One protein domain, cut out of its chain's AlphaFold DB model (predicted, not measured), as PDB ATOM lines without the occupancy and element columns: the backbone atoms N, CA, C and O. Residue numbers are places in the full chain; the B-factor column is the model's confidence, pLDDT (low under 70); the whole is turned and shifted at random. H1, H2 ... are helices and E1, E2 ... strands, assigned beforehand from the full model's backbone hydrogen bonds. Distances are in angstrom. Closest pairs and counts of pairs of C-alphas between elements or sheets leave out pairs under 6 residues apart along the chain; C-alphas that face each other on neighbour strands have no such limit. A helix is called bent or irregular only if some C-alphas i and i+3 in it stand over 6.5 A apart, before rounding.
ATOM      1  N   SER A 236     225.443 178.619 211.740       96.38
ATOM      2  CA  SER A 236     225.245 179.395 212.959       96.38
ATOM      3  C   SER A 236     225.033 180.879 212.697       96.38
ATOM      4  O   SER A 236     225.532 181.426 211.719       96.38
ATOM      5  N   MET A 237     224.258 181.514 213.571       94.94
ATOM      6  CA  MET A 237     224.073 182.959 213.638       94.94
ATOM      7  C   MET A 237     223.773 183.363 215.081       94.94
ATOM      8  O   MET A 237     222.999 182.702 215.778       94.94
ATOM      9  N   GLU A 238     224.351 184.463 215.528       91.94
ATOM     10  CA  GLU A 238     224.033 185.093 216.801       91.94
ATOM     11  C   GLU A 238     223.486 186.496 216.536       91.94
ATOM     12  O   GLU A 238     223.792 187.110 215.520       91.94
ATOM     13  N   TYR A 239     222.617 186.971 217.421       85.56
ATOM     14  CA  TYR A 239     222.026 188.297 217.333       85.56
ATOM     15  C   TYR A 239     222.028 188.908 218.726       85.56
ATOM     16  O   TYR A 239     221.651 188.231 219.693       85.56
ATOM     17  N   GLU A 240     222.452 190.162 218.826       79.38
ATOM     18  CA  GLU A 240     222.616 190.848 220.100       79.38
ATOM     19  C   GLU A 240     221.270 191.341 220.659       79.38
ATOM     20  O   GLU A 240     220.441 191.930 219.960       79.38
ATOM     21  N   ASP A 241     221.023 191.067 221.945       64.25
ATOM     22  CA  ASP A 241     219.783 191.463 222.616       64.25
ATOM     23  C   ASP A 241     219.690 193.002 222.691       64.25
ATOM     24  O   ASP A 241     220.503 193.636 223.362       64.25
ATOM     25  N   GLY A 242     218.646 193.603 222.115       64.38
ATOM     26  CA  GLY A 242     218.293 195.011 222.378       64.38
ATOM     27  C   GLY A 242     218.095 195.888 221.148       64.38
ATOM     28  O   GLY A 242     217.528 196.973 221.275       64.38
ATOM     29  N   ILE A 243     218.482 195.407 219.972       61.03
ATOM     30  CA  ILE A 243     218.202 196.073 218.700       61.03
ATOM     31  C   ILE A 243     216.832 195.596 218.209       61.03
ATOM     32  O   ILE A 243     216.525 194.407 218.307       61.03
ATOM     33  N   ASP A 244     215.989 196.514 217.725       59.16
ATOM     34  CA  ASP A 244     214.625 196.247 217.244       59.16
ATOM     35  C   ASP A 244     214.632 195.448 215.925       59.16
ATOM     36  O   ASP A 244     214.242 195.926 214.862       59.16
ATOM     37  N   SER A 245     215.126 194.214 215.985       57.22
ATOM     38  CA  SER A 245     215.460 193.423 214.811       57.22
ATOM     39  C   SER A 245     214.207 192.950 214.087       57.22
ATOM     40  O   SER A 245     213.366 192.261 214.673       57.22
ATOM     41  N   ARG A 246     214.088 193.274 212.798       61.94
ATOM     42  CA  ARG A 246     213.072 192.701 211.901       61.94
ATOM     43  C   ARG A 246     213.414 191.297 211.394       61.94
ATOM     44  O   ARG A 246     212.590 190.724 210.685       61.94
ATOM     45  N   TYR A 247     214.555 190.713 211.777       67.12
ATOM     46  CA  TYR A 247     214.859 189.312 211.468       67.12
ATOM     47  C   TYR A 247     213.837 188.400 212.127       67.12
ATOM     48  O   TYR A 247     213.856 188.154 213.334       67.12
ATOM     49  N   SER A 248     212.898 187.951 211.307       68.12
ATOM     50  CA  SER A 248     211.756 187.203 211.774       68.12
ATOM     51  C   SER A 248     212.027 185.705 211.715       68.12
ATOM     52  O   SER A 248     212.932 185.204 211.050       68.12
ATOM     53  N   GLU A 249     211.160 184.975 212.388       72.00
ATOM     54  CA  GLU A 249     211.021 183.525 212.346       72.00
ATOM     55  C   GLU A 249     211.059 182.905 210.932       72.00
ATOM     56  O   GLU A 249     211.414 181.729 210.783       72.00
ATOM     57  N   THR A 250     210.730 183.675 209.887       78.75
ATOM     58  CA  THR A 250     210.760 183.228 208.487       78.75
ATOM     59  C   THR A 250     212.174 183.027 207.945       78.75
ATOM     60  O   THR A 250     212.366 182.187 207.065       78.75
ATOM     61  N   THR A 251     213.172 183.714 208.501       85.44
ATOM     62  CA  THR A 251     214.548 183.735 207.993       85.44
ATOM     63  C   THR A 251     215.236 182.367 208.076       85.44
ATOM     64  O   THR A 251     216.052 182.021 207.224       85.44
ATOM     65  N   LEU A 252     214.872 181.529 209.055       89.06
ATOM     66  CA  LEU A 252     215.438 180.179 209.187       89.06
ATOM     67  C   LEU A 252     214.829 179.158 208.223       89.06
ATOM     68  O   LEU A 252     215.442 178.114 207.983       89.06
ATOM     69  N   ARG A 253     213.643 179.428 207.664       88.38
ATOM     70  CA  ARG A 253     212.918 178.467 206.821       88.38
ATOM     71  C   ARG A 253     213.756 177.959 205.645       88.38
ATOM     72  O   ARG A 253     213.834 176.739 205.494       88.38
ATOM     73  N   PRO A 254     214.398 178.817 204.831       90.12
ATOM     74  CA  PRO A 254     215.169 178.332 203.692       90.12
ATOM     75  C   PRO A 254     216.384 177.500 204.122       90.12
ATOM     76  O   PRO A 254     216.715 176.521 203.461       90.12
ATOM     77  N   ILE A 255     217.012 177.834 205.259       93.31
ATOM     78  CA  ILE A 255     218.160 177.090 205.804       93.31
ATOM     79  C   ILE A 255     217.742 175.693 206.269       93.31
ATOM     80  O   ILE A 255     218.427 174.713 205.983       93.31
ATOM     81  N   LEU A 256     216.594 175.582 206.942       92.69
ATOM     82  CA  LEU A 256     216.026 174.302 207.375       92.69
ATOM     83  C   LEU A 256     215.699 173.383 206.187       92.69
ATOM     84  O   LEU A 256     215.746 172.162 206.333       92.69
ATOM     85  N   GLY A 257     215.386 173.954 205.022       91.12
ATOM     86  CA  GLY A 257     215.100 173.213 203.793       91.12
ATOM     87  C   GLY A 257     216.333 172.712 203.033       91.12
ATOM     88  O   GLY A 257     216.177 172.016 202.030       91.12
ATOM     89  N   LEU A 258     217.555 173.046 203.465       92.88
ATOM     90  CA  LEU A 258     218.760 172.633 202.747       92.88
ATOM     91  C   LEU A 258     218.947 171.098 202.800       92.88
ATOM     92  O   LEU A 258     218.675 170.451 203.812       92.88
ATOM     93  N   PRO A 259     219.429 170.463 201.718       92.62
ATOM     94  CA  PRO A 259     219.441 169.001 201.625       92.62
ATOM     95  C   PRO A 259     220.484 168.333 202.534       92.62
ATOM     96  O   PRO A 259     220.300 167.182 202.925       92.62
ATOM     97  N   SER A 260     221.569 169.039 202.864       94.94
ATOM     98  CA  SER A 260     222.702 168.499 203.629       94.94
ATOM     99  C   SER A 260     222.831 169.075 205.041       94.94
ATOM    100  O   SER A 260     223.802 168.740 205.719       94.94
ATOM    101  N   ILE A 261     221.914 169.944 205.486       96.31
ATOM    102  CA  ILE A 261     222.059 170.630 206.772       96.31
ATOM    103  C   ILE A 261     221.888 169.632 207.926       96.31
ATOM    104  O   ILE A 261     220.884 168.950 208.065       96.31
ATOM    105  N   GLU A 262     222.892 169.522 208.785       96.88
ATOM    106  CA  GLU A 262     222.880 168.618 209.937       96.88
ATOM    107  C   GLU A 262     222.668 169.391 211.246       96.88
ATOM    108  O   GLU A 262     222.068 168.856 212.180       96.88
ATOM    109  N   SER A 263     223.133 170.639 211.330       97.31
ATOM    110  CA  SER A 263     223.114 171.436 212.558       97.31
ATOM    111  C   SER A 263     222.808 172.905 212.293       97.31
ATOM    112  O   SER A 263     223.434 173.521 211.432       97.31
ATOM    113  N   ILE A 264     221.917 173.476 213.104       96.75
ATOM    114  CA  ILE A 264     221.588 174.903 213.125       96.75
ATOM    115  C   ILE A 264     221.723 175.425 214.554       96.75
ATOM    116  O   ILE A 264     221.134 174.858 215.476       96.75
ATOM    117  N   GLN A 265     222.461 176.519 214.728       96.12
ATOM    118  CA  GLN A 265     222.506 177.291 215.967       96.12
ATOM    119  C   GLN A 265     222.162 178.754 215.674       96.12
ATOM    120  O   GLN A 265     222.954 179.448 215.057       96.12
ATOM    121  N   ALA A 266     220.999 179.238 216.097       94.31
ATOM    122  CA  ALA A 266     220.545 180.587 215.771       94.31
ATOM    123  C   ALA A 266     220.090 181.363 217.011       94.31
ATOM    124  O   ALA A 266     219.404 180.809 217.868       94.31
ATOM    125  N   SER A 267     220.418 182.653 217.084       91.19
ATOM    126  CA  SER A 267     219.807 183.605 218.017       91.19
ATOM    127  C   SER A 267     219.083 184.702 217.241       91.19
ATOM    128  O   SER A 267     219.648 185.217 216.285       91.19
ATOM    129  N   PHE A 268     217.849 185.047 217.614       87.00
ATOM    130  CA  PHE A 268     217.072 186.119 216.972       87.00
ATOM    131  C   PHE A 268     215.983 186.674 217.901       87.00
ATOM    132  O   PHE A 268     215.576 186.017 218.862       87.00
ATOM    133  N   THR A 269     215.488 187.881 217.601       83.25
ATOM    134  CA  THR A 269     214.381 188.508 218.341       83.25
ATOM    135  C   THR A 269     213.093 188.464 217.524       83.25
ATOM    136  O   THR A 269     213.087 188.802 216.348       83.25
ATOM    137  N   THR A 270     211.973 188.097 218.143       77.06
ATOM    138  CA  THR A 270     210.654 188.102 217.495       77.06
ATOM    139  C   THR A 270     209.883 189.362 217.878       77.06
ATOM    140  O   THR A 270     209.764 189.678 219.070       77.06
ATOM    141  N   LYS A 271     209.277 190.039 216.902       73.56
ATOM    142  CA  LYS A 271     208.333 191.130 217.172       73.56
ATOM    143  C   LYS A 271     206.952 190.542 217.473       73.56
ATOM    144  O   LYS A 271     206.366 189.856 216.642       73.56
ATOM    145  N   GLY A 272     206.426 190.809 218.668       65.75
ATOM    146  CA  GLY A 272     205.151 190.274 219.168       65.75
ATOM    147  C   GLY A 272     203.876 190.763 218.468       65.75
ATOM    148  O   GLY A 272     202.790 190.607 219.020       65.75
ATOM    149  N   GLU A 273     203.985 191.409 217.307       62.56
ATOM    150  CA  GLU A 273     202.886 192.154 216.679       62.56
ATOM    151  C   GLU A 273     202.059 191.327 215.679       62.56
ATOM    152  O   GLU A 273     200.968 191.745 215.289       62.56
ATOM    153  N   PHE A 282     204.816 176.113 206.706       68.25
ATOM    154  CA  PHE A 282     206.105 175.858 206.051       68.25
ATOM    155  C   PHE A 282     206.008 175.123 204.700       68.25
ATOM    156  O   PHE A 282     207.038 174.937 204.053       68.25
ATOM    157  N   GLY A 283     204.806 174.802 204.206       63.88
ATOM    158  CA  GLY A 283     204.627 173.980 203.006       63.88
ATOM    159  C   GLY A 283     205.027 172.530 203.297       63.88
ATOM    160  O   GLY A 283     205.971 172.264 204.027       63.88
ATOM    161  N   VAL A 284     204.264 171.560 202.802       55.09
ATOM    162  CA  VAL A 284     204.371 170.149 203.238       55.09
ATOM    163  C   VAL A 284     205.462 169.371 202.475       55.09
ATOM    164  O   VAL A 284     205.642 168.174 202.681       55.09
ATOM    165  N   GLU A 285     206.221 170.021 201.596       65.56
ATOM    166  CA  GLU A 285     207.120 169.331 200.666       65.56
ATOM    167  C   GLU A 285     208.521 169.118 201.259       65.56
ATOM    168  O   GLU A 285     209.493 169.756 200.872       65.56
ATOM    169  N   GLY A 286     208.612 168.182 202.207       76.69
ATOM    170  CA  GLY A 286     209.877 167.614 202.683       76.69
ATOM    171  C   GLY A 286     210.134 167.797 204.177       76.69
ATOM    172  O   GLY A 286     209.830 168.829 204.769       76.69
ATOM    173  N   THR A 287     210.708 166.767 204.802       86.31
ATOM    174  CA  THR A 287     211.269 166.859 206.153       86.31
ATOM    175  C   THR A 287     212.694 167.397 206.075       86.31
ATOM    176  O   THR A 287     213.487 166.976 205.232       86.31
ATOM    177  N   SER A 288     213.025 168.329 206.965       92.44
ATOM    178  CA  SER A 288     214.378 168.864 207.099       92.44
ATOM    179  C   SER A 288     215.388 167.758 207.426       92.44
ATOM    180  O   SER A 288     215.085 166.808 208.152       92.44
ATOM    181  N   SER A 289     216.614 167.909 206.927       94.25
ATOM    182  CA  SER A 289     217.737 167.015 207.226       94.25
ATOM    183  C   SER A 289     218.395 167.291 208.592       94.25
ATOM    184  O   SER A 289     219.209 166.477 209.045       94.25
ATOM    185  N   VAL A 290     218.006 168.380 209.274       96.50
ATOM    186  CA  VAL A 290     218.611 168.836 210.534       96.50
ATOM    187  C   VAL A 290     218.494 167.784 211.635       96.50
ATOM    188  O   VAL A 290     217.417 167.283 211.949       96.50
ATOM    189  N   LYS A 291     219.629 167.510 212.282       96.56
ATOM    190  CA  LYS A 291     219.764 166.617 213.438       96.56
ATOM    191  C   LYS A 291     219.965 167.374 214.748       96.56
ATOM    192  O   LYS A 291     219.615 166.840 215.800       96.56
ATOM    193  N   PHE A 292     220.536 168.573 214.700       96.94
ATOM    194  CA  PHE A 292     220.828 169.398 215.871       96.94
ATOM    195  C   PHE A 292     220.235 170.794 215.685       96.94
ATOM    196  O   PHE A 292     220.601 171.500 214.748       96.94
ATOM    197  N   LEU A 293     219.336 171.192 216.583       96.88
ATOM    198  CA  LEU A 293     218.700 172.506 216.552       96.88
ATOM    199  C   LEU A 293     218.928 173.234 217.880       96.88
ATOM    200  O   LEU A 293     218.419 172.811 218.917       96.88
ATOM    201  N   GLY A 294     219.693 174.321 217.839       96.44
ATOM    202  CA  GLY A 294     219.910 175.246 218.945       96.44
ATOM    203  C   GLY A 294     219.302 176.609 218.627       96.44
ATOM    204  O   GLY A 294     219.744 177.248 217.683       96.44
ATOM    205  N   LEU A 295     218.318 177.071 219.394       94.25
ATOM    206  CA  LEU A 295     217.672 178.370 219.203       94.25
ATOM    207  C   LEU A 295     217.759 179.221 220.468       94.25
ATOM    208  O   LEU A 295     217.495 178.736 221.565       94.25
ATOM    209  N   SER A 296     218.066 180.502 220.312       92.06
ATOM    210  CA  SER A 296     217.950 181.525 221.348       92.06
ATOM    211  C   SER A 296     216.985 182.601 220.856       92.06
ATOM    212  O   SER A 296     217.274 183.302 219.899       92.06
ATOM    213  N   VAL A 297     215.809 182.703 221.468       89.69
ATOM    214  CA  VAL A 297     214.724 183.566 220.992       89.69
ATOM    215  C   VAL A 297     214.418 184.628 222.044       89.69
ATOM    216  O   VAL A 297     214.044 184.291 223.165       89.69
ATOM    217  N   SER A 298     214.575 185.904 221.717       85.88
ATOM    218  CA  SER A 298     214.184 187.053 222.558       85.88
ATOM    219  C   SER A 298     212.903 187.707 222.024       85.88
ATOM    220  O   SER A 298     212.625 187.626 220.833       85.88
ATOM    221  N   GLY A 299     212.080 188.361 222.853       77.31
ATOM    222  CA  GLY A 299     210.889 189.061 222.338       77.31
ATOM    223  C   GLY A 299     209.913 189.594 223.390       77.31
ATOM    224  O   GLY A 299     209.975 189.224 224.558       77.31
ATOM    225  N   THR A 300     209.036 190.515 222.969       59.22
ATOM    226  CA  THR A 300     207.984 191.186 223.776       59.22
ATOM    227  C   THR A 300     206.602 190.560 223.681       59.22
ATOM    228  O   THR A 300     205.717 190.948 224.433       59.22
ATOM    229  N   GLY A 301     206.370 189.689 222.705       61.69
ATOM    230  CA  GLY A 301     205.082 189.035 222.531       61.69
ATOM    231  C   GLY A 301     205.171 187.610 223.016       61.69
ATOM    232  O   GLY A 301     206.201 186.966 222.823       61.69
ATOM    233  N   GLY A 302     204.084 187.099 223.594       60.22
ATOM    234  CA  GLY A 302     203.917 185.665 223.770       60.22
ATOM    235  C   GLY A 302     204.117 184.989 222.419       60.22
ATOM    236  O   GLY A 302     203.229 185.046 221.574       60.22
ATOM    237  N   HIS A 303     205.308 184.428 222.203       64.50
ATOM    238  CA  HIS A 303     205.637 183.688 220.994       64.50
ATOM    239  C   HIS A 303     204.514 182.684 220.759       64.50
ATOM    240  O   HIS A 303     204.203 181.909 221.675       64.50
ATOM    241  N   SER A 304     203.879 182.710 219.585       67.88
ATOM    242  CA  SER A 304     202.835 181.733 219.320       67.88
ATOM    243  C   SER A 304     203.512 180.367 219.340       67.88
ATOM    244  O   SER A 304     204.474 180.101 218.620       67.88
ATOM    245  N   GLN A 305     203.064 179.491 220.235       81.88
ATOM    246  CA  GLN A 305     203.540 178.107 220.294       81.88
ATOM    247  C   GLN A 305     203.444 177.445 218.907       81.88
ATOM    248  O   GLN A 305     204.264 176.598 218.565       81.88
ATOM    249  N   GLU A 306     202.513 177.930 218.083       85.12
ATOM    250  CA  GLU A 306     202.350 177.657 216.657       85.12
ATOM    251  C   GLU A 306     203.651 177.736 215.848       85.12
ATOM    252  O   GLU A 306     203.898 176.824 215.063       85.12
ATOM    253  N   TYR A 307     204.516 178.742 216.047       87.25
ATOM    254  CA  TYR A 307     205.802 178.799 215.338       87.25
ATOM    255  C   TYR A 307     206.656 177.568 215.648       87.25
ATOM    256  O   TYR A 307     207.114 176.863 214.746       87.25
ATOM    257  N   PHE A 308     206.821 177.266 216.938       91.12
ATOM    258  CA  PHE A 308     207.593 176.110 217.381       91.12
ATOM    259  C   PHE A 308     206.939 174.789 216.967       91.12
ATOM    260  O   PHE A 308     207.649 173.824 216.689       91.12
ATOM    261  N   PHE A 309     205.612 174.732 216.871       91.56
ATOM    262  CA  PHE A 309     204.896 173.549 216.390       91.56
ATOM    263  C   PHE A 309     205.112 173.330 214.899       91.56
ATOM    264  O   PHE A 309     205.423 172.216 214.471       91.56
ATOM    265  N   SER A 310     205.016 174.395 214.108       89.75
ATOM    266  CA  SER A 310     205.335 174.366 212.688       89.75
ATOM    267  C   SER A 310     206.799 173.984 212.464       89.75
ATOM    268  O   SER A 310     207.093 173.165 211.590       89.75
ATOM    269  N   LEU A 311     207.714 174.484 213.298       92.19
ATOM    270  CA  LEU A 311     209.130 174.135 213.238       92.19
ATOM    271  C   LEU A 311     209.384 172.667 213.607       92.19
ATOM    272  O   LEU A 311     210.117 171.973 212.902       92.19
ATOM    273  N   ALA A 312     208.749 172.163 214.665       93.94
ATOM    274  CA  ALA A 312     208.811 170.757 215.061       93.94
ATOM    275  C   ALA A 312     208.314 169.827 213.946       93.94
ATOM    276  O   ALA A 312     208.941 168.803 213.672       93.94
ATOM    277  N   LYS A 313     207.226 170.212 213.266       92.81
ATOM    278  CA  LYS A 313     206.673 169.484 212.117       92.81
ATOM    279  C   LYS A 313     207.633 169.467 210.925       92.81
ATOM    280  O   LYS A 313     207.762 168.433 210.274       92.81
ATOM    281  N   LEU A 314     208.311 170.584 210.650       91.88
ATOM    282  CA  LEU A 314     209.286 170.690 209.559       91.88
ATOM    283  C   LEU A 314     210.543 169.840 209.816       91.88
ATOM    284  O   LEU A 314     211.151 169.323 208.882       91.88
ATOM    285  N   THR A 315     210.938 169.675 211.078       93.12
ATOM    286  CA  THR A 315     212.263 169.170 211.460       93.12
ATOM    287  C   THR A 315     212.365 167.668 211.707       93.12
ATOM    288  O   THR A 315     213.369 167.280 212.272       93.12
ATOM    289  N   GLY A 316     211.407 166.845 211.250       91.00
ATOM    290  CA  GLY A 316     211.140 165.422 211.594       91.00
ATOM    291  C   GLY A 316     212.272 164.364 211.697       91.00
ATOM    292  O   GLY A 316     211.965 163.174 211.759       91.00
ATOM    293  N   ASN A 317     213.549 164.745 211.700       94.44
ATOM    294  CA  ASN A 317     214.758 163.937 211.840       94.44
ATOM    295  C   ASN A 317     215.703 164.434 212.970       94.44
ATOM    296  O   ASN A 317     216.889 164.090 212.997       94.44
ATOM    297  N   LEU A 318     215.218 165.254 213.912       97.19
ATOM    298  CA  LEU A 318     216.053 165.794 214.992       97.19
ATOM    299  C   LEU A 318     216.559 164.698 215.931       97.19
ATOM    300  O   LEU A 318     215.831 163.782 216.291       97.19
ATOM    301  N   SER A 319     217.801 164.840 216.383       95.69
ATOM    302  CA  SER A 319     218.429 164.032 217.438       95.69
ATOM    303  C   SER A 319     218.676 164.830 218.723       95.69
ATOM    304  O   SER A 319     218.822 164.253 219.803       95.69
ATOM    305  N   HIS A 320     218.705 166.161 218.615       96.19
ATOM    306  CA  HIS A 320     218.906 167.079 219.727       96.19
ATOM    307  C   HIS A 320     218.199 168.412 219.476       96.19
ATOM    308  O   HIS A 320     218.292 168.968 218.378       96.19
ATOM    309  N   VAL A 321     217.540 168.936 220.511       96.25
ATOM    310  CA  VAL A 321     216.849 170.231 220.483       96.25
ATOM    311  C   VAL A 321     217.189 171.013 221.741       96.25
ATOM    312  O   VAL A 321     217.021 170.509 222.852       96.25
ATOM    313  N   ASN A 322     217.626 172.255 221.566       95.06
ATOM    314  CA  ASN A 322     217.870 173.202 222.642       95.06
ATOM    315  C   ASN A 322     217.264 174.558 222.271       95.06
ATOM    316  O   ASN A 322     217.740 175.207 221.351       95.06
ATOM    317  N   ILE A 323     216.223 174.991 222.973       93.94
ATOM    318  CA  ILE A 323     215.542 176.265 222.739       93.94
ATOM    319  C   ILE A 323     215.623 177.090 224.020       93.94
ATOM    320  O   ILE A 323     215.195 176.645 225.078       93.94
ATOM    321  N   SER A 324     216.153 178.302 223.928       91.00
ATOM    322  CA  SER A 324     216.274 179.261 225.023       91.00
ATOM    323  C   SER A 324     215.478 180.515 224.688       91.00
ATOM    324  O   SER A 324     215.904 181.326 223.880       91.00
ATOM    325  N   ARG A 325     214.335 180.697 225.330       89.00
ATOM    326  CA  ARG A 325     213.449 181.854 225.217       89.00
ATOM    327  C   ARG A 325     213.777 182.868 226.315       89.00
ATOM    328  O   ARG A 325     213.745 182.551 227.505       89.00
ATOM    329  N   LYS A 326     214.117 184.096 225.931       84.81
ATOM    330  CA  LYS A 326     214.355 185.216 226.848       84.81
ATOM    331  C   LYS A 326     213.075 186.039 226.956       84.81
ATOM    332  O   LYS A 326     212.728 186.782 226.044       84.81
ATOM    333  N   TYR A 327     212.398 185.919 228.094       78.25
ATOM    334  CA  TYR A 327     211.212 186.717 228.409       78.25
ATOM    335  C   TYR A 327     211.595 188.084 228.966       78.25
ATOM    336  O   TYR A 327     212.568 188.207 229.722       78.25
ATOM    337  N   LYS A 328     210.784 189.105 228.677       72.31
ATOM    338  CA  LYS A 328     210.892 190.374 229.400       72.31
ATOM    339  C   LYS A 328     210.521 190.186 230.871       72.31
ATOM    340  O   LYS A 328     209.679 189.366 231.240       72.31
ATOM    341  N   SER A 329     211.191 190.954 231.730       63.66
ATOM    342  CA  SER A 329     210.957 190.951 233.176       63.66
ATOM    343  C   SER A 329     209.477 191.217 233.472       63.66
ATOM    344  O   SER A 329     209.014 192.334 233.274       63.66
ATOM    345  N   GLY A 330     208.750 190.197 233.944       63.47
ATOM    346  CA  GLY A 330     207.324 190.288 234.287       63.47
ATOM    347  C   GLY A 330     206.431 189.195 233.686       63.47
ATOM    348  O   GLY A 330     205.374 188.925 234.246       63.47
ATOM    349  N   GLU A 331     206.857 188.500 232.623       60.97
ATOM    350  CA  GLU A 331     206.003 187.542 231.877       60.97
ATOM    351  C   GLU A 331     206.191 186.056 232.262       60.97
ATOM    352  O   GLU A 331     205.626 185.152 231.651       60.97
ATOM    353  N   ILE A 332     206.975 185.777 233.305       57.38
ATOM    354  CA  ILE A 332     207.509 184.436 233.613       57.38
ATOM    355  C   ILE A 332     206.422 183.415 234.016       57.38
ATOM    356  O   ILE A 332     206.630 182.211 233.885       57.38
ATOM    357  N   THR A 333     205.246 183.835 234.488       50.41
ATOM    358  CA  THR A 333     204.279 182.915 235.122       50.41
ATOM    359  C   THR A 333     203.461 182.046 234.159       50.41
ATOM    360  O   THR A 333     202.918 181.044 234.607       50.41
ATOM    361  N   ARG A 334     203.421 182.342 232.850       53.31
ATOM    362  CA  ARG A 334     202.716 181.519 231.832       53.31
ATOM    363  C   ARG A 334     203.606 180.486 231.112       53.31
ATOM    364  O   ARG A 334     203.202 179.921 230.104       53.31
ATOM    365  N   THR A 335     204.835 180.260 231.578       60.88
ATOM    366  CA  THR A 335     205.903 179.686 230.730       60.88
ATOM    367  C   THR A 335     206.085 178.170 230.821       60.88
ATOM    368  O   THR A 335     206.440 177.561 229.816       60.88
ATOM    369  N   LEU A 336     205.789 177.536 231.963       66.25
ATOM    370  CA  LEU A 336     206.065 176.103 232.156       66.25
ATOM    371  C   LEU A 336     205.166 175.190 231.316       66.25
ATOM    372  O   LEU A 336     205.672 174.272 230.675       66.25
ATOM    373  N   GLU A 337     203.858 175.454 231.288       76.25
ATOM    374  CA  GLU A 337     202.916 174.675 230.471       76.25
ATOM    375  C   GLU A 337     203.257 174.812 228.983       76.25
ATOM    376  O   GLU A 337     203.319 173.819 228.261       76.25
ATOM    377  N   GLY A 338     203.600 176.026 228.543       86.19
ATOM    378  CA  GLY A 338     203.995 176.251 227.159       86.19
ATOM    379  C   GLY A 338     205.354 175.650 226.788       86.19
ATOM    380  O   GLY A 338     205.535 175.250 225.640       86.19
ATOM    381  N   ASP A 339     206.309 175.581 227.720       89.94
ATOM    382  CA  ASP A 339     207.594 174.895 227.525       89.94
ATOM    383  C   ASP A 339     207.406 173.384 227.352       89.94
ATOM    384  O   ASP A 339     207.977 172.788 226.435       89.94
ATOM    385  N   GLU A 340     206.587 172.773 228.213       92.56
ATOM    386  CA  GLU A 340     206.253 171.352 228.129       92.56
ATOM    387  C   GLU A 340     205.543 171.027 226.814       92.56
ATOM    388  O   GLU A 340     205.902 170.052 226.149       92.56
ATOM    389  N   GLU A 341     204.566 171.840 226.414       93.00
ATOM    390  CA  GLU A 341     203.817 171.633 225.176       93.00
ATOM    391  C   GLU A 341     204.739 171.687 223.952       93.00
ATOM    392  O   GLU A 341     204.715 170.783 223.118       93.00
ATOM    393  N   ILE A 342     205.643 172.670 223.889       93.56
ATOM    394  CA  ILE A 342     206.668 172.743 222.840       93.56
ATOM    395  C   ILE A 342     207.552 171.492 222.859       93.56
ATOM    396  O   ILE A 342     207.748 170.864 221.815       93.56
ATOM    397  N   ALA A 343     208.055 171.088 224.030       94.88
ATOM    398  CA  ALA A 343     208.903 169.905 224.162       94.88
ATOM    399  C   ALA A 343     208.190 168.624 223.692       94.88
ATOM    400  O   ALA A 343     208.785 167.804 222.984       94.88
ATOM    401  N   ARG A 344     206.908 168.460 224.048       95.62
ATOM    402  CA  ARG A 344     206.068 167.332 223.620       95.62
ATOM    403  C   ARG A 344     205.838 167.352 222.117       95.62
ATOM    404  O   ARG A 344     205.953 166.299 221.494       95.62
ATOM    405  N   THR A 345     205.593 168.517 221.528       96.12
ATOM    406  CA  THR A 345     205.398 168.652 220.081       96.12
ATOM    407  C   THR A 345     206.665 168.281 219.305       96.12
ATOM    408  O   THR A 345     206.594 167.497 218.355       96.12
ATOM    409  N   PHE A 346     207.847 168.735 219.744       96.44
ATOM    410  CA  PHE A 346     209.119 168.296 219.151       96.44
ATOM    411  C   PHE A 346     209.309 166.781 219.263       96.44
ATOM    412  O   PHE A 346     209.643 166.141 218.263       96.44
ATOM    413  N   LEU A 347     209.041 166.194 220.435       96.06
ATOM    414  CA  LEU A 347     209.124 164.746 220.641       96.06
ATOM    415  C   LEU A 347     208.141 163.974 219.745       96.06
ATOM    416  O   LEU A 347     208.502 162.943 219.183       96.06
ATOM    417  N   GLN A 348     206.915 164.475 219.582       96.38
ATOM    418  CA  GLN A 348     205.871 163.847 218.774       96.38
ATOM    419  C   GLN A 348     206.261 163.786 217.294       96.38
ATOM    420  O   GLN A 348     206.182 162.714 216.686       96.38
ATOM    421  N   TYR A 349     206.696 164.911 216.718       96.31
ATOM    422  CA  TYR A 349     207.062 164.983 215.300       96.31
ATOM    423  C   TYR A 349     208.416 164.328 214.987       96.31
ATOM    424  O   TYR A 349     208.627 163.911 213.852       96.31
ATOM    425  N   ASN A 350     209.292 164.158 215.983       96.19
ATOM    426  CA  ASN A 350     210.634 163.582 215.818       96.19
ATOM    427  C   ASN A 350     210.819 162.241 216.544       96.19
ATOM    428  O   ASN A 350     211.942 161.839 216.843       96.19
ATOM    429  N   ARG A 351     209.731 161.518 216.834       95.31
ATOM    430  CA  ARG A 351     209.737 160.315 217.691       95.31
ATOM    431  C   ARG A 351     210.712 159.206 217.274       95.31
ATOM    432  O   ARG A 351     211.073 158.376 218.100       95.31
ATOM    433  N   ALA A 352     211.082 159.145 215.994       96.06
ATOM    434  CA  ALA A 352     211.974 158.115 215.468       96.06
ATOM    435  C   ALA A 352     213.453 158.379 215.803       96.06
ATOM    436  O   ALA A 352     214.248 157.443 215.829       96.06
ATOM    437  N   THR A 353     213.823 159.640 216.041       96.31
ATOM    438  CA  THR A 353     215.224 160.092 216.097       96.31
ATOM    439  C   THR A 353     215.543 160.900 217.353       96.31
ATOM    440  O   THR A 353     216.680 160.862 217.827       96.31
ATOM    441  N   LEU A 354     214.554 161.589 217.928       96.56
ATOM    442  CA  LEU A 354     214.714 162.460 219.087       96.56
ATOM    443  C   LEU A 354     214.385 161.705 220.374       96.56
ATOM    444  O   LEU A 354     213.247 161.307 220.612       96.56
ATOM    445  N   GLN A 355     215.384 161.546 221.236       94.00
ATOM    446  CA  GLN A 355     215.178 161.018 222.583       94.00
ATOM    447  C   GLN A 355     214.691 162.129 223.518       94.00
ATOM    448  O   GLN A 355     215.188 163.254 223.464       94.00
ATOM    449  N   SER A 356     213.777 161.799 224.431       92.19
ATOM    450  CA  SER A 356     213.224 162.740 225.419       92.19
ATOM    451  C   SER A 356     214.307 163.413 226.280       92.19
ATOM    452  O   SER A 356     214.195 164.595 226.601       92.19
ATOM    453  N   SER A 357     215.407 162.705 226.564       88.94
ATOM    454  CA  SER A 357     216.583 163.197 227.303       88.94
ATOM    455  C   SER A 357     217.457 164.200 226.531       88.94
ATOM    456  O   SER A 357     218.419 164.742 227.081       88.94
ATOM    457  N   LYS A 358     217.162 164.435 225.247       92.94
ATOM    458  CA  LYS A 358     217.894 165.344 224.350       92.94
ATOM    459  C   LYS A 358     217.083 166.584 223.966       92.94
ATOM    460  O   LYS A 358     217.487 167.289 223.043       92.94
ATOM    461  N   ILE A 359     215.976 166.840 224.667       94.06
ATOM    462  CA  ILE A 359     215.112 168.008 224.482       94.06
ATOM    463  C   ILE A 359     215.304 168.960 225.659       94.06
ATOM    464  O   ILE A 359     215.059 168.587 226.807       94.06
ATOM    465  N   PHE A 360     215.709 170.191 225.358       93.00
ATOM    466  CA  PHE A 360     215.904 171.251 226.337       93.00
ATOM    467  C   PHE A 360     215.127 172.496 225.909       93.00
ATOM    468  O   PHE A 360     215.495 173.125 224.923       93.00
ATOM    469  N   ILE A 361     214.068 172.868 226.632       92.69
ATOM    470  CA  ILE A 361     213.304 174.103 226.384       92.69
ATOM    471  C   ILE A 361     213.412 174.980 227.630       92.69
ATOM    472  O   ILE A 361     213.034 174.566 228.724       92.69
ATOM    473  N   ASN A 362     214.016 176.159 227.497       88.12
ATOM    474  CA  ASN A 362     214.360 177.051 228.607       88.12
ATOM    475  C   ASN A 362     215.180 176.377 229.720       88.12
ATOM    476  O   ASN A 362     215.180 176.817 230.865       88.12
ATOM    477  N   GLY A 363     215.901 175.300 229.386       81.94
ATOM    478  CA  GLY A 363     216.619 174.449 230.338       81.94
ATOM    479  C   GLY A 363     215.765 173.371 231.027       81.94
ATOM    480  O   GLY A 363     216.334 172.515 231.710       81.94
ATOM    481  N   GLY A 364     214.439 173.376 230.850       85.56
ATOM    482  CA  GLY A 364     213.548 172.268 231.207       85.56
ATOM    483  C   GLY A 364     213.650 171.104 230.214       85.56
ATOM    484  O   GLY A 364     214.173 171.269 229.113       85.56
ATOM    485  N   GLY A 365     213.206 169.912 230.615       88.69
ATOM    486  CA  GLY A 365     213.287 168.697 229.793       88.69
ATOM    487  C   GLY A 365     212.580 167.505 230.439       88.69
ATOM    488  O   GLY A 365     212.104 167.603 231.570       88.69
ATOM    489  N   PHE A 366     212.512 166.373 229.738       90.25
ATOM    490  CA  PHE A 366     211.883 165.156 230.263       90.25
ATOM    491  C   PHE A 366     212.844 164.360 231.153       90.25
ATOM    492  O   PHE A 366     214.029 164.225 230.842       90.25
ATOM    493  N   ASN A 367     212.330 163.821 232.257       85.00
ATOM    494  CA  ASN A 367     213.049 162.865 233.098       85.00
ATOM    495  C   ASN A 367     212.906 161.418 232.572       85.00
ATOM    496  O   ASN A 367     212.227 161.173 231.572       85.00
ATOM    497  N   ASP A 368     213.525 160.460 233.268       81.94
ATOM    498  CA  ASP A 368     213.477 159.031 232.911       81.94
ATOM    499  C   ASP A 368     212.048 158.448 232.957       81.94
ATOM    500  O   ASP A 368     211.746 157.499 232.238       81.94
ATOM    501  N   ASP A 369     211.143 159.064 233.730       84.19
ATOM    502  CA  ASP A 369     209.722 158.695 233.810       84.19
ATOM    503  C   ASP A 369     208.868 159.314 232.682       84.19
ATOM    504  O   ASP A 369     207.645 159.165 232.667       84.19
ATOM    505  N   GLY A 370     209.473 160.081 231.768       85.38
ATOM    506  CA  GLY A 370     208.763 160.798 230.704       85.38
ATOM    507  C   GLY A 370     207.936 162.000 231.185       85.38
ATOM    508  O   GLY A 370     207.127 162.535 230.420       85.38
ATOM    509  N   LYS A 371     208.125 162.450 232.433       89.00
ATOM    510  CA  LYS A 371     207.525 163.680 232.966       89.00
ATOM    511  C   LYS A 371     208.414 164.874 232.642       89.00
ATOM    512  O   LYS A 371     209.633 164.811 232.813       89.00
ATOM    513  N   TYR A 372     207.804 165.958 232.173       88.00
ATOM    514  CA  TYR A 372     208.520 167.205 231.952       88.00
ATOM    515  C   TYR A 372     208.846 167.850 233.298       88.00
ATOM    516  O   TYR A 372     208.000 167.938 234.187       88.00
ATOM    517  N   ASP A 373     210.091 168.272 233.464       84.88
ATOM    518  CA  ASP A 373     210.581 168.894 234.681       84.88
ATOM    519  C   ASP A 373     211.168 170.270 234.323       84.88
ATOM    520  O   ASP A 373     212.094 170.412 233.514       84.88
ATOM    521  N   GLY A 374     210.587 171.304 234.929       77.31
ATOM    522  CA  GLY A 374     210.914 172.707 234.697       77.31
ATOM    523  C   GLY A 374     212.141 173.225 235.453       77.31
ATOM    524  O   GLY A 374     212.444 174.410 235.334       77.31
ATOM    525  N   ASP A 375     212.851 172.401 236.239       70.19
ATOM    526  CA  ASP A 375     213.997 172.851 237.053       70.19
ATOM    527  C   ASP A 375     215.276 173.106 236.214       70.19
ATOM    528  O   ASP A 375     216.293 172.399 236.265       70.19
ATOM    529  N   ALA A 376     215.197 174.172 235.412       56.50
ATOM    530  CA  ALA A 376     216.167 174.637 234.427       56.50
ATOM    531  C   ALA A 376     217.555 174.949 234.996       56.50
ATOM    532  O   ALA A 376     218.575 174.787 234.320       56.50
ATOM    533  N   LYS A 377     217.632 175.386 236.257       54.91
ATOM    534  CA  LYS A 377     218.907 175.790 236.864       54.91
ATOM    535  C   LYS A 377     219.785 174.589 237.182       54.91
ATOM    536  O   LYS A 377     220.998 174.657 236.996       54.91
ATOM    537  N   ARG A 378     219.186 173.484 237.629       57.75
ATOM    538  CA  ARG A 378     219.927 172.285 238.024       57.75
ATOM    539  C   ARG A 378     220.449 171.529 236.807       57.75
ATOM    540  O   ARG A 378     221.627 171.187 236.786       57.75
ATOM    541  N   ARG A 379     219.628 171.339 235.768       58.22
ATOM    542  CA  ARG A 379     220.044 170.629 234.545       58.22
ATOM    543  C   ARG A 379     221.014 171.425 233.676       58.22
ATOM    544  O   ARG A 379     222.007 170.843 233.262       58.22
ATOM    545  N   LYS A 380     220.823 172.739 233.479       58.97
ATOM    546  CA  LYS A 380     221.796 173.578 232.745       58.97
ATOM    547  C   LYS A 380     223.155 173.600 233.441       58.97
ATOM    548  O   LYS A 380     224.182 173.463 232.789       58.97
ATOM    549  N   MET A 381     223.165 173.713 234.771       55.09
ATOM    550  CA  MET A 381     224.403 173.695 235.550       55.09
ATOM    551  C   MET A 381     225.064 172.313 235.535       55.09
ATOM    552  O   MET A 381     226.283 172.240 235.468       55.09
ATOM    553  N   VAL A 382     224.289 171.224 235.557       57.06
ATOM    554  CA  VAL A 382     224.818 169.859 235.416       57.06
ATOM    555  C   VAL A 382     225.337 169.614 234.002       57.06
ATOM    556  O   VAL A 382     226.431 169.092 233.880       57.06
ATOM    557  N   PHE A 383     224.632 170.037 232.953       60.16
ATOM    558  CA  PHE A 383     225.054 169.869 231.561       60.16
ATOM    559  C   PHE A 383     226.292 170.708 231.227       60.16
ATOM    560  O   PHE A 383     227.244 170.171 230.676       60.16
ATOM    561  N   GLU A 384     226.344 171.983 231.629       59.31
ATOM    562  CA  GLU A 384     227.546 172.812 231.454       59.31
ATOM    563  C   GLU A 384     228.708 172.321 232.320       59.31
ATOM    564  O   GLU A 384     229.841 172.267 231.848       59.31
ATOM    565  N   ARG A 385     228.457 171.869 233.558       57.44
ATOM    566  CA  ARG A 385     229.502 171.215 234.363       57.44
ATOM    567  C   ARG A 385     229.955 169.905 233.744       57.44
ATOM    568  O   ARG A 385     231.142 169.650 233.798       57.44
ATOM    569  N   GLN A 386     229.066 169.106 233.162       50.16
ATOM    570  CA  GLN A 386     229.391 167.848 232.491       50.16
ATOM    571  C   GLN A 386     230.204 168.117 231.220       50.16
ATOM    572  O   GLN A 386     231.242 167.500 231.034       50.16
ATOM    573  N   ARG A 387     229.808 169.107 230.410       58.16
ATOM    574  CA  ARG A 387     230.521 169.560 229.208       58.16
ATOM    575  C   ARG A 387     231.902 170.122 229.545       58.16
ATOM    576  O   ARG A 387     232.880 169.714 228.930       58.16
ATOM    577  N   LEU A 388     232.006 171.003 230.546       53.25
ATOM    578  CA  LEU A 388     233.281 171.540 231.043       53.25
ATOM    579  C   LEU A 388     234.136 170.458 231.710       53.25
ATOM    580  O   LEU A 388     235.355 170.457 231.562       53.25
ATOM    581  N   PHE A 389     233.521 169.530 232.441       48.88
ATOM    582  CA  PHE A 389     234.195 168.386 233.049       48.88
ATOM    583  C   PHE A 389     234.736 167.437 231.983       48.88
ATOM    584  O   PHE A 389     235.877 167.013 232.104       48.88
ATOM    585  N   GLU A 390     233.989 167.149 230.919       45.50
ATOM    586  CA  GLU A 390     234.441 166.333 229.788       45.50
ATOM    587  C   GLU A 390     235.534 167.049 228.981       45.50
ATOM    588  O   GLU A 390     236.564 166.437 228.696       45.50
ATOM    589  N   LEU A 391     235.405 168.363 228.740       47.25
ATOM    590  CA  LEU A 391     236.465 169.188 228.139       47.25
ATOM    591  C   LEU A 391     237.761 169.179 228.968       47.25
ATOM    592  O   LEU A 391     238.857 169.123 228.409       47.25
TER     593      LEU A 391
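AT A GLANCE: This is residues 236 to 273 and 282 to 391 of the 923 residues of the protein "F-box domain-containing protein" of Orbilia oligospora (UniProt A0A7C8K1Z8). One twisted sheet of five parallel strands has H1, H2 and H3 in a row over one face, H1 and H3 on it and H2 between them but not on it; the other face is bare of named helices. H4 runs outward past the E5 edge, and its residues 384 to 391 stick out. The 148 printed residues, with four named helices and five named strands, run E1 H1 E2 E3 H2 E4 H3 E5 H4; sheet order is E1 E2 E3 E4 E5, class mixed. The whole is compact, radius of gyration of the C-alphas 15.0 A, spans 38 by 35 by 32 A.

IN THESE COORDINATES: Find C-alpha 236 at (225.245, 179.395, 212.959), where E1, residues 236 to 239, begins. Next come H1, 249 to 256, only just irregular with C-alphas 251 and 254 6.9 A apart, and E2, 263 to 270, 21.4 A, which bends by 52 degrees at residue 267. E3, 292 to 299, spans 23.0 A; H2 is 305 to 314; E4, 320 to 327, spans 22.8 A. H3, 332 to 349, spans 26.7 A and is irregular, C-alphas 333 and 336 being 7.6 A apart. After E5, 359 to 361, H4, 376 to 391, runs 21.9 A to C-alpha 391 at (236.465, 169.188, 228.139).

HOW THE PARTS SIT: Within hydrogen-bond range across the sheet are N 237 and O 265, 2.9 A, N 266 and O 294, 2.8 A, N 295 and O 322, 2.8 A, and N 360 and O 321, 2.8 A. H1, over E2 at a height over the sheet of 9.0 A, and H3, over E5 at 7.0 A, are on the same face: two layers, helices on one face. E1-H1-E2, E3-H2-E4 and E4-H3-E5 are strand-helix-strand units, parallel neighbours joined through a helix, with right-handed crossovers. H2 touches H3, closest C-alphas Ala 312 and Phe 346, 4.8 A. Every O i to N i+4 pair is within range in H2 and H4, 11 of 14 in H3, and 1 of 4 in H1, beside 3 of 5 O i to N i+3 pairs.

THE WHOLE: The farthest C-alphas, Glu 273 and Glu 390, are 42.8 A apart. Residues 274 to 281 are cut out, a gap of 19.7 A between C-alphas 273 and 282. The link E5 to H4 is long. Mean pLDDT of the printed part is 81.1; 43 residues are under 70, among them 376 to 391.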